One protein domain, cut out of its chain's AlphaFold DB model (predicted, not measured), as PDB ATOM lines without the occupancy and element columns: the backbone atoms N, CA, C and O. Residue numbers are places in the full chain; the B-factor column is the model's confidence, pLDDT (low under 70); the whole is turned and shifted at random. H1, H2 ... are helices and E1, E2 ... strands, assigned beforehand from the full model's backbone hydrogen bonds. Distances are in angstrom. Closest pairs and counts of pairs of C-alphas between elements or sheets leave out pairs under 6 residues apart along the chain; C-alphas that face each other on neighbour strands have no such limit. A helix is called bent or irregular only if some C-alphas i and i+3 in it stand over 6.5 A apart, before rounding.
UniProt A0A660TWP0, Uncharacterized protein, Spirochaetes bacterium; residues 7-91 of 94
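What this domain is: This is residues 7 to 91 of the 94 residues of an uncharacterized protein of Spirochaetes bacterium (UniProt A0A660TWP0). A long antiparallel hairpin, E1 and E2, has the short strand E3 along the first residues of E2; the short helix H1 sits beside the strands, and the longer helix H2 lies farther out, off the sheet. Two long unnamed stretches fill much of the rest: residues 34 to 50 loop out and return to E2, and residues 57 to 70 lead from H1 to H2. The printed part has 85 residues, with three named strands and two named helices in the order E1, E2, H1, H2, E3; the sheet order is E1, E2, E3, all antiparallel. The class is mixed, helices and strands, with only 36 residues in named elements. The whole is compact, with a radius of gyration of the C-alphas of 13.6 A, and flat, spanning 37 by 35 by 17 A.

How they stand to each other: E1, residues 14 to 21, and E2, residues 26 to 33, form a hairpin at 151 degrees between directions; N 17 and O 30 are 2.8 A apart and N 28 and O 19 are 3.0 A apart, both within hydrogen-bond range. E3, residues 88 to 90, is the antiparallel neighbour of E2 at 119 degrees, with N 27 and O 89 at 2.8 A, within hydrogen-bond range. E1 and E3 are the edge strands. Residues 30 to 31 of E2 also pair, antiparallel, with residues 49 to 50. H1, residues 51 to 56, is on the sheet at a height of 7.0 A over the sheet, over none of its strands; its closest C-alphas to E2 are those of Arg 30 and Tyr 51, 4.8 A apart. H1 is only just irregular: C-alphas 52 and 55 are 6.6 A apart. H2, residues 71 to 81, is not on the sheet and is apart from E1 and E2. H1 and H2 form a helical hairpin and only just touch, with 3 pairs of C-alphas within 8 A; the closest C-alphas, of Leu 55 and Lys 79, are 7.2 A apart. They run opposite ways at a steep tilt of 43 degrees. Within hydrogen-bond range are 6 of 7 O i to N i+4 pairs in H2 and 0 of 2 in H1, where 2 of 3 O i to N i+3 pairs are.

Where its parts are: E1 begins at C-alpha 14 (152.207, 196.443, 183.739) and is 21.4 A long; E2 is 22.6 A long. H1 measures 10.5 A and H2 15.4 A from first to last C-alpha. E3, 6.8 A long, ends at C-alpha 90 (159.945, 183.721, 165.564).

The domain as a whole: The C-alphas farthest apart, of Lys 23 and Glu 72, are 38.7 A apart. The printed part has no cut. The links E2 to H1 and H1 to H2 are long, H2 to E3 is short, and E1 to E2 is tight. The mean pLDDT of the printed part is 92.2, and no printed residue is under 70.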
ATOM      1  N   TYR A   7     149.304 206.301 183.520       92.94
ATOM      2  CA  TYR A   7     149.591 205.519 182.317       92.94
ATOM      3  C   TYR A   7     150.022 204.109 182.688       92.94
ATOM      4  O   TYR A   7     151.078 203.904 183.271       92.94
ATOM      5  N   CYS A   8     149.255 203.108 182.259       93.75
ATOM      6  CA  CYS A   8     149.656 201.715 182.454       93.75
ATOM      7  C   CYS A   8     151.000 201.399 181.784       93.75
ATOM      8  O   CYS A   8     151.740 200.571 182.281       93.75
ATOM      9  N   ALA A   9     151.328 202.077 180.684       92.94
ATOM     10  CA  ALA A   9     152.622 201.944 180.026       92.94
ATOM     11  C   ALA A   9     153.817 202.278 180.922       92.94
ATOM     12  O   ALA A   9     154.869 201.684 180.748       92.94
ATOM     13  N   ASN A  10     153.642 203.211 181.855       94.19
ATOM     14  CA  ASN A  10     154.694 203.685 182.742       94.19
ATOM     15  C   ASN A  10     154.695 202.945 184.090       94.19
ATOM     16  O   ASN A  10     155.453 203.311 184.966       94.19
ATOM     17  N   CYS A  11     153.862 201.921 184.292       94.94
ATOM     18  CA  CYS A  11     153.782 201.211 185.570       94.94
ATOM     19  C   CYS A  11     154.658 199.948 185.568       94.94
ATOM     20  O   CYS A  11     154.500 199.118 184.671       94.94
ATOM     21  N   SER A  12     155.489 199.748 186.597       95.00
ATOM     22  CA  SER A  12     156.369 198.572 186.751       95.00
ATOM     23  C   SER A  12     155.615 197.242 186.806       95.00
ATOM     24  O   SER A  12     156.088 196.224 186.309       95.00
ATOM     25  N   HIS A  13     154.378 197.278 187.297       96.12
ATOM     26  CA  HIS A  13     153.475 196.132 187.376       96.12
ATOM     27  C   HIS A  13     152.775 195.784 186.051       96.12
ATOM     28  O   HIS A  13     152.115 194.750 185.926       96.12
ATOM     29  N   CYS A  14     152.842 196.656 185.041       95.06
ATOM     30  CA  CYS A  14     152.207 196.443 183.739       95.06
ATOM     31  C   CYS A  14     153.204 195.840 182.744       95.06
ATOM     32  O   CYS A  14     153.741 196.520 181.873       95.06
ATOM     33  N   ILE A  15     153.434 194.537 182.876       94.88
ATOM     34  CA  ILE A  15     154.531 193.839 182.212       94.88
ATOM     35  C   ILE A  15     154.186 193.340 180.806       94.88
ATOM     36  O   ILE A  15     153.096 192.816 180.543       94.88
ATOM     37  N   VAL A  16     155.161 193.452 179.903       94.75
ATOM     38  CA  VAL A  16     155.124 192.855 178.565       94.75
ATOM     39  C   VAL A  16     155.606 191.408 178.647       94.75
ATOM     40  O   VAL A  16     156.597 191.115 179.307       94.75
ATOM     41  N   PHE A  17     154.937 190.491 177.955       96.00
ATOM     42  CA  PHE A  17     155.333 189.087 177.890       96.00
ATOM     43  C   PHE A  17     155.149 188.504 176.486       96.00
ATOM     44  O   PHE A  17     154.339 188.980 175.680       96.00
ATOM     45  N   LYS A  18     155.905 187.438 176.201       96.56
ATOM     46  CA  LYS A  18     155.784 186.653 174.970       96.56
ATOM     47  C   LYS A  18     154.620 185.678 175.119       96.56
ATOM     48  O   LYS A  18     154.668 184.781 175.956       96.56
ATOM     49  N   LYS A  19     153.572 185.836 174.309       96.44
ATOM     50  CA  LYS A  19     152.498 184.844 174.208       96.44
ATOM     51  C   LYS A  19     152.819 183.883 173.059       96.44
ATOM     52  O   LYS A  19     152.792 184.338 171.911       96.44
ATOM     53  N   PRO A  20     153.088 182.595 173.331       96.25
ATOM     54  CA  PRO A  20     153.361 181.626 172.280       96.25
ATOM     55  C   PRO A  20     152.120 181.420 171.407       96.25
ATOM     56  O   PRO A  20     150.983 181.414 171.889       96.25
ATOM     57  N   ILE A  21     152.349 181.250 170.112       94.81
ATOM     58  CA  ILE A  21     151.344 180.917 169.101       94.81
ATOM     59  C   ILE A  21     151.888 179.811 168.190       94.81
ATOM     60  O   ILE A  21     153.062 179.452 168.279       94.81
ATOM     61  N   ALA A  22     151.038 179.252 167.321       91.50
ATOM     62  CA  ALA A  22     151.440 178.264 166.312       91.50
ATOM     63  C   ALA A  22     152.323 177.135 166.890       91.50
ATOM     64  O   ALA A  22     153.434 176.880 166.424       91.50
ATOM     65  N   LYS A  23     151.828 176.497 167.961       90.00
ATOM     66  CA  LYS A  23     152.517 175.421 168.700       90.00
ATOM     67  C   LYS A  23     153.907 175.814 169.233       90.00
ATOM     68  O   LYS A  23     154.785 174.969 169.330       90.00
ATOM     69  N   GLY A  24     154.107 177.089 169.572       88.06
ATOM     70  CA  GLY A  24     155.335 177.570 170.208       88.06
ATOM     71  C   GLY A  24     156.481 177.888 169.248       88.06
ATOM     72  O   GLY A  24     157.569 178.185 169.714       88.06
ATOM     73  N   ARG A  25     156.255 177.875 167.927       91.50
ATOM     74  CA  ARG A  25     157.268 178.303 166.937       91.50
ATOM     75  C   ARG A  25     157.401 179.820 166.838       91.50
ATOM     76  O   ARG A  25     158.467 180.346 166.539       91.50
ATOM     77  N   TYR A  26     156.304 180.520 167.106       95.50
ATOM     78  CA  TYR A  26     156.227 181.972 167.034       95.50
ATOM     79  C   TYR A  26     155.608 182.534 168.312       95.50
ATOM     80  O   TYR A  26     154.920 181.826 169.053       95.50
ATOM     81  N   TYR A  27     155.798 183.825 168.554       96.50
ATOM     82  CA  TYR A  27     155.138 184.545 169.632       96.50
ATOM     83  C   TYR A  27     154.670 185.927 169.202       96.50
ATOM     84  O   TYR A  27     155.141 186.514 168.232       96.50
ATOM     85  N   VAL A  28     153.735 186.455 169.980       96.75
ATOM     86  CA  VAL A  28     153.268 187.839 169.891       96.75
ATOM     87  C   VAL A  28     153.474 188.520 171.235       96.75
ATOM     88  O   VAL A  28     153.354 187.887 172.289       96.75
ATOM     89  N   LEU A  29     153.770 189.817 171.218       96.56
ATOM     90  CA  LEU A  29     153.919 190.586 172.450       96.56
ATOM     91  C   LEU A  29     152.550 190.960 173.018       96.56
ATOM     92  O   LEU A  29     151.646 191.454 172.328       96.56
ATOM     93  N   ARG A  30     152.383 190.701 174.308       96.44
ATOM     94  CA  ARG A  30     151.173 190.985 175.072       96.44
ATOM     95  C   ARG A  30     151.535 191.698 176.357       96.44
ATOM     96  O   ARG A  30     152.676 191.638 176.787       96.44
ATOM     97  N   VAL A  31     150.561 192.363 176.960       95.62
ATOM     98  CA  VAL A  31     150.746 193.049 178.242       95.62
ATOM     99  C   VAL A  31     149.698 192.565 179.219       95.62
ATOM    100  O   VAL A  31     148.542 192.349 178.833       95.62
ATOM    101  N   ARG A  32     150.103 192.422 180.476       95.62
ATOM    102  CA  ARG A  32     149.238 192.112 181.617       95.62
ATOM    103  C   ARG A  32     149.620 192.977 182.818       95.62
ATOM    104  O   ARG A  32     150.640 193.654 182.777       95.62
ATOM    105  N   CYS A  33     148.808 192.950 183.870       95.31
ATOM    106  CA  CYS A  33     149.170 193.543 185.155       95.31
ATOM    107  C   CYS A  33     149.436 192.421 186.155       95.31
ATOM    108  O   CYS A  33     148.519 191.655 186.449       95.31
ATOM    109  N   ASP A  34     150.657 192.321 186.670       96.06
ATOM    110  CA  ASP A  34     151.051 191.258 187.600       96.06
ATOM    111  C   ASP A  34     150.391 191.377 188.983       96.06
ATOM    112  O   ASP A  34     150.084 190.357 189.592       96.06
ATOM    113  N   MET A  35     150.011 192.590 189.390       95.88
ATOM    114  CA  MET A  35     149.156 192.858 190.556       95.88
ATOM    115  C   MET A  35     147.668 192.548 190.319       95.88
ATOM    116  O   MET A  35     146.815 192.825 191.163       95.88
ATOM    117  N   GLY A  36     147.307 191.992 189.156       92.50
ATOM    118  CA  GLY A  36     145.956 191.504 188.880       92.50
ATOM    119  C   GLY A  36     144.898 192.604 188.758       92.50
ATOM    120  O   GLY A  36     143.704 192.332 188.912       92.50
ATOM    121  N   MET A  37     145.302 193.843 188.462       92.19
ATOM    122  CA  MET A  37     144.378 194.975 188.298       92.19
ATOM    123  C   MET A  37     143.550 194.887 187.012       92.19
ATOM    124  O   MET A  37     142.566 195.608 186.838       92.19
ATOM    125  N   TRP A  38     143.952 194.038 186.066       91.44
ATOM    126  CA  TRP A  38     143.267 193.883 184.789       91.44
ATOM    127  C   TRP A  38     142.456 192.600 184.811       91.44
ATOM    128  O   TRP A  38     142.983 191.523 184.559       91.44
ATOM    129  N   LYS A  39     141.160 192.727 185.093       91.06
ATOM    130  CA  LYS A  39     140.230 191.596 185.140       91.06
ATOM    131  C   LYS A  39     139.035 191.833 184.232       91.06
ATOM    132  O   LYS A  39     138.600 192.970 184.026       91.06
ATOM    133  N   LYS A  40     138.496 190.760 183.658       89.12
ATOM    134  CA  LYS A  40     137.198 190.800 182.980       89.12
ATOM    135  C   LYS A  40     136.103 190.998 184.034       89.12
ATOM    136  O   LYS A  40     136.114 190.333 185.065       89.12
ATOM    137  N   ARG A  41     135.145 191.894 183.762       85.31
ATOM    138  CA  ARG A  41     134.084 192.269 184.718       85.31
ATOM    139  C   ARG A  41     133.270 191.069 185.211       85.31
ATOM    140  O   ARG A  41     132.929 191.026 186.383       85.31
ATOM    141  N   LEU A  42     132.963 190.126 184.319       89.19
ATOM    142  CA  LEU A  42     132.080 188.996 184.618       89.19
ATOM    143  C   LEU A  42     132.842 187.770 185.134       89.19
ATOM    144  O   LEU A  42     132.478 187.224 186.167       89.19
ATOM    145  N   SER A  43     133.919 187.354 184.460       89.25
ATOM    146  CA  SER A  43     134.619 186.102 184.794       89.25
ATOM    147  C   SER A  43     135.740 186.249 185.827       89.25
ATOM    148  O   SER A  43     136.326 185.249 186.219       89.25
ATOM    149  N   LYS A  44     136.094 187.476 186.244       88.44
ATOM    150  CA  LYS A  44     137.270 187.793 187.087       88.44
ATOM    151  C   LYS A  44     138.628 187.328 186.531       88.44
ATOM    152  O   LYS A  44     139.651 187.618 187.148       88.44
ATOM    153  N   GLU A  45     138.657 186.680 185.367       92.81
ATOM    154  CA  GLU A  45     139.873 186.256 184.672       92.81
ATOM    155  C   GLU A  45     140.768 187.445 184.330       92.81
ATOM    156  O   GLU A  45     140.276 188.540 184.020       92.81
ATOM    157  N   GLU A  46     142.082 187.205 184.311       93.25
ATOM    158  CA  GLU A  46     143.061 188.197 183.879       93.25
ATOM    159  C   GLU A  46     142.762 188.655 182.444       93.25
ATOM    160  O   GLU A  46     142.501 187.869 181.525       93.25
ATOM    161  N   LYS A  47     142.786 189.970 182.245       93.69
ATOM    162  CA  LYS A  47     142.633 190.586 180.936       93.69
ATOM    163  C   LYS A  47     144.004 190.952 180.389       93.69
ATOM    164  O   LYS A  47     144.658 191.855 180.895       93.69
ATOM    165  N   ILE A  48     144.378 190.290 179.304       95.00
ATOM    166  CA  ILE A  48     145.610 190.537 178.554       95.00
ATOM    167  C   ILE A  48     145.295 191.409 177.331       95.00
ATOM    168  O   ILE A  48     144.279 191.202 176.663       95.00
ATOM    169  N   TYR A  49     146.176 192.357 177.002       94.44
ATOM    170  CA  TYR A  49     146.043 193.222 175.822       94.44
ATOM    171  C   TYR A  49     147.193 193.040 174.830       94.44
ATOM    172  O   TYR A  49     148.261 192.531 175.169       94.44
ATOM    173  N   LYS A  50     146.974 193.476 173.584       95.06
ATOM    174  CA  LYS A  50     148.034 193.591 172.574       95.06
ATOM    175  C   LYS A  50     149.039 194.664 172.988       95.06
ATOM    176  O   LYS A  50     148.634 195.680 173.553       95.06
ATOM    177  N   TYR A  51     150.315 194.463 172.664       93.94
ATOM    178  CA  TYR A  51     151.395 195.357 173.092       93.94
ATOM    179  C   TYR A  51     151.140 196.832 172.750       93.94
ATOM    180  O   TYR A  51     151.169 197.690 173.630       93.94
ATOM    181  N   TYR A  52     150.706 197.109 171.519       90.31
ATOM    182  CA  TYR A  52     150.406 198.467 171.060       90.31
ATOM    183  C   TYR A  52     149.245 199.169 171.797       90.31
ATOM    184  O   TYR A  52     149.072 200.382 171.703       90.31
ATOM    185  N   THR A  53     148.413 198.425 172.540       91.00
ATOM    186  CA  THR A  53     147.285 198.995 173.304       91.00
ATOM    187  C   THR A  53     147.761 199.736 174.554       91.00
ATOM    188  O   THR A  53     147.041 200.589 175.079       91.00
ATOM    189  N   LEU A  54     148.976 199.441 175.025       87.12
ATOM    190  CA  LEU A  54     149.482 199.923 176.303       87.12
ATOM    191  C   LEU A  54     149.569 201.457 176.371       87.12
ATOM    192  O   LEU A  54     149.155 202.045 177.367       87.12
ATOM    193  N   LEU A  55     149.976 202.111 175.276       86.12
ATOM    194  CA  LEU A  55     150.068 203.576 175.169       86.12
ATOM    195  C   LEU A  55     148.734 204.306 175.376       86.12
ATOM    196  O   LEU A  55     148.704 205.448 175.838       86.12
ATOM    197  N   LYS A  56     147.622 203.669 175.003       87.19
ATOM    198  CA  LYS A  56     146.282 204.267 175.088       87.19
ATOM    199  C   LYS A  56     145.618 203.995 176.434       87.19
ATOM    200  O   LYS A  56     144.603 204.612 176.753       87.19
ATOM    201  N   ARG A  57     146.163 203.070 177.227       89.81
ATOM    202  CA  ARG A  57     145.544 202.633 178.472       89.81
ATOM    203  C   ARG A  57     145.942 203.557 179.616       89.81
ATOM    204  O   ARG A  57     147.085 203.565 180.068       89.81
ATOM    205  N   ARG A  58     144.950 204.296 180.105       90.88
ATOM    206  CA  ARG A  58     145.050 205.114 181.310       90.88
ATOM    207  C   ARG A  58     143.959 204.714 182.283       90.88
ATOM    208  O   ARG A  58     142.866 204.343 181.854       90.88
ATOM    209  N   VAL A  59     144.266 204.779 183.567       89.25
ATOM    210  CA  VAL A  59     143.316 204.498 184.644       89.25
ATOM    211  C   VAL A  59     143.273 205.686 185.587       89.25
ATOM    212  O   VAL A  59     144.289 206.350 185.790       89.25
ATOM    213  N   ASP A  60     142.091 205.967 186.123       86.88
ATOM    214  CA  ASP A  60     141.920 207.081 187.054       86.88
ATOM    215  C   ASP A  60     142.527 206.713 188.413       86.88
ATOM    216  O   ASP A  60     143.307 207.477 188.965       86.88
ATOM    217  N   ASN A  61     142.286 205.483 188.882       86.50
ATOM    218  CA  ASN A  61     142.866 204.977 190.119       86.50
ATOM    219  C   ASN A  61     143.503 203.590 189.928       86.50
ATOM    220  O   ASN A  61     142.926 202.689 189.314       86.50
ATOM    221  N   CYS A  62     144.709 203.434 190.465       92.00
ATOM    222  CA  CYS A  62     145.416 202.166 190.604       92.00
ATOM    223  C   CYS A  62     146.216 202.227 191.914       92.00
ATOM    224  O   CYS A  62     147.093 203.098 192.013       92.00
ATOM    225  N   PRO A  63     145.913 201.361 192.900       93.12
ATOM    226  CA  PRO A  63     146.575 201.367 194.205       93.12
ATOM    227  C   PRO A  63     148.022 200.865 194.125       93.12
ATOM    228  O   PRO A  63     148.859 201.302 194.899       93.12
ATOM    229  N   TYR A  64     148.329 200.016 193.142       95.19
ATOM    230  CA  TYR A  64     149.669 199.484 192.878       95.19
ATOM    231  C   TYR A  64     150.328 200.205 191.704       95.19
ATOM    232  O   TYR A  64     150.891 199.577 190.818       95.19
ATOM    233  N   TYR A  65     150.117 201.513 191.570       94.19
ATOM    234  CA  TYR A  65     150.826 202.254 190.532       94.19
ATOM    235  C   TYR A  65     152.221 202.602 191.019       94.19
ATOM    236  O   TYR A  65     152.347 203.342 191.991       94.19
ATOM    237  N   ASP A  66     153.217 202.117 190.295       94.38
ATOM    238  CA  ASP A  66     154.624 202.363 190.568       94.38
ATOM    239  C   ASP A  66     155.303 202.826 189.263       94.38
ATOM    240  O   ASP A  66     155.451 202.017 188.339       94.38
ATOM    241  N   PRO A  67     155.575 204.137 189.106       92.19
ATOM    242  CA  PRO A  67     156.067 204.706 187.856       92.19
ATOM    243  C   PRO A  67     157.517 204.301 187.562       92.19
ATOM    244  O   PRO A  67     158.402 204.406 188.407       92.19
ATOM    245  N   MET A  68     157.782 203.902 186.320       88.88
ATOM    246  CA  MET A  68     159.114 203.580 185.815       88.88
ATOM    247  C   MET A  68     159.723 204.783 185.096       88.88
ATOM    248  O   MET A  68     159.366 205.082 183.954       88.88
ATOM    249  N   GLY A  69     160.678 205.450 185.738       86.31
ATOM    250  CA  GLY A  69     161.295 206.656 185.186       86.31
ATOM    251  C   GLY A  69     160.327 207.841 185.136       86.31
ATOM    252  O   GLY A  69     159.287 207.850 185.791       86.31
ATOM    253  N   GLU A  70     160.684 208.865 184.367       89.44
ATOM    254  CA  GLU A  70     159.865 210.069 184.233       89.44
ATOM    255  C   GLU A  70     158.764 209.840 183.177       89.44
ATOM    256  O   GLU A  70     159.027 209.374 182.069       89.44
ATOM    257  N   GLU A  71     157.505 210.100 183.546       89.56
ATOM    258  CA  GLU A  71     156.331 209.698 182.761       89.56
ATOM    259  C   GLU A  71     156.336 210.297 181.349       89.56
ATOM    260  O   GLU A  71     156.046 209.593 180.378       89.56
ATOM    261  N   GLU A  72     156.638 211.588 181.200       89.00
ATOM    262  CA  GLU A  72     156.522 212.266 179.909       89.00
ATOM    263  C   GLU A  72     157.563 211.770 178.907       89.00
ATOM    264  O   GLU A  72     157.217 211.423 177.771       89.00
ATOM    265  N   SER A  73     158.821 211.689 179.335       90.00
ATOM    266  CA  SER A  73     159.931 211.142 178.556       90.00
ATOM    267  C   SER A  73     159.696 209.674 178.204       90.00
ATOM    268  O   SER A  73     159.746 209.320 177.022       90.00
ATOM    269  N   PHE A  74     159.300 208.847 179.177       89.19
ATOM    270  CA  PHE A  74     159.009 207.432 178.956       89.19
ATOM    271  C   PHE A  74     157.913 207.237 177.900       89.19
ATOM    272  O   PHE A  74     158.064 206.475 176.943       89.19
ATOM    273  N   ILE A  75     156.794 207.957 178.029       90.44
ATOM    274  CA  ILE A  75     155.678 207.850 177.084       90.44
ATOM    275  C   ILE A  75     156.061 208.403 175.705       90.44
ATOM    276  O   ILE A  75     155.608 207.867 174.688       90.44
ATOM    277  N   LYS A  76     156.877 209.461 175.639       91.44
ATOM    278  CA  LYS A  76     157.362 210.034 174.376       91.44
ATOM    279  C   LYS A  76     158.222 209.038 173.605       91.44
ATOM    280  O   LYS A  76     158.028 208.901 172.398       91.44
ATOM    281  N   ASP A  77     159.114 208.325 174.277       91.25
ATOM    282  CA  ASP A  77     159.976 207.340 173.624       91.25
ATOM    283  C   ASP A  77     159.228 206.052 173.286       91.25
ATOM    284  O   ASP A  77     159.404 205.504 172.192       91.25
ATOM    285  N   LEU A  78     158.280 205.636 174.130       89.38
ATOM    286  CA  LEU A  78     157.403 204.516 173.805       89.38
ATOM    287  C   LEU A  78     156.577 204.797 172.540       89.38
ATOM    288  O   LEU A  78     156.437 203.921 171.697       89.38
ATOM    289  N   LYS A  79     156.079 206.021 172.327       90.00
ATOM    290  CA  LYS A  79     155.357 206.382 171.086       90.00
ATOM    291  C   LYS A  79     156.190 206.226 169.812       90.00
ATOM    292  O   LYS A  79     155.605 205.981 168.763       90.00
ATOM    293  N   LYS A  80     157.513 206.389 169.889       91.25
ATOM    294  CA  LYS A  80     158.419 206.245 168.736       91.25
ATOM    295  C   LYS A  80     158.767 204.785 168.447       91.25
ATOM    296  O   LYS A  80     159.039 204.441 167.305       91.25
ATOM    297  N   THR A  81     158.799 203.954 169.485       89.62
ATOM    298  CA  THR A  81     159.336 202.583 169.434       89.62
ATOM    299  C   THR A  81     158.251 201.510 169.402       89.62
ATOM    300  O   THR A  81     158.488 200.406 168.913       89.62
ATOM    301  N   LEU A  82     157.053 201.806 169.917       89.94
ATOM    302  CA  LEU A  82     155.962 200.844 169.986       89.94
ATOM    303  C   LEU A  82     155.420 200.554 168.579       89.94
ATOM    304  O   LEU A  82     155.108 201.487 167.835       89.94
ATOM    305  N   PRO A  83     155.229 199.277 168.213       91.12
ATOM    306  CA  PRO A  83     154.635 198.942 166.931       91.12
ATOM    307  C   PRO A  83     153.190 199.446 166.851       91.12
ATOM    308  O   PRO A  83     152.464 199.469 167.844       91.12
ATOM    309  N   VAL A  84     152.744 199.815 165.649       89.25
ATOM    310  CA  VAL A  84     151.363 200.280 165.404       89.25
ATOM    311  C   VAL A  84     150.352 199.136 165.283       89.25
ATOM    312  O   VAL A  84     149.143 199.358 165.335       89.25
ATOM    313  N   GLN A  85     150.847 197.906 165.142       91.75
ATOM    314  CA  GLN A  85     150.059 196.695 164.960       91.75
ATOM    315  C   GLN A  85     150.670 195.514 165.713       91.75
ATOM    316  O   GLN A  85     151.714 195.623 166.355       91.75
ATOM    317  N   ASP A  86     149.980 194.379 165.673       93.44
ATOM    318  CA  ASP A  86     150.485 193.145 166.261       93.44
ATOM    319  C   ASP A  86     151.587 192.571 165.366       93.44
ATOM    320  O   ASP A  86     151.391 192.463 164.158       93.44
ATOM    321  N   ILE A  87     152.731 192.216 165.950       94.88
ATOM    322  CA  ILE A  87     153.864 191.639 165.221       94.88
ATOM    323  C   ILE A  87     154.046 190.196 165.678       94.88
ATOM    324  O   ILE A  87     154.026 189.905 166.878       94.88
ATOM    325  N   VAL A  88     154.214 189.305 164.703       95.44
ATOM    326  CA  VAL A  88     154.565 187.901 164.917       95.44
ATOM    327  C   VAL A  88     156.081 187.774 164.850       95.44
ATOM    328  O   VAL A  88     156.690 188.115 163.843       95.44
ATOM    329  N   TYR A  89     156.672 187.275 165.926       94.69
ATOM    330  CA  TYR A  89     158.103 187.028 166.050       94.69
ATOM    331  C   TYR A  89     158.360 185.523 166.014       94.69
ATOM    332  O   TYR A  89     157.563 184.754 166.553       94.69
ATOM    333  N   ALA A  90     159.465 185.091 165.413       94.00
ATOM    334  CA  ALA A  90     159.945 183.721 165.564       94.00
ATOM    335  C   ALA A  90     160.687 183.579 166.901       94.00
ATOM    336  O   ALA A  90     161.348 184.519 167.344       94.00
ATOM    337  N   TYR A  91     160.575 182.421 167.555       89.38
ATOM    338  CA  TYR A  91     161.585 182.058 168.546       89.38
ATOM    339  C   TYR A  91     162.858 181.716 167.775       89.38
ATOM    340  O   TYR A  91     162.816 180.866 166.888       89.38
TER     341      TYR A  91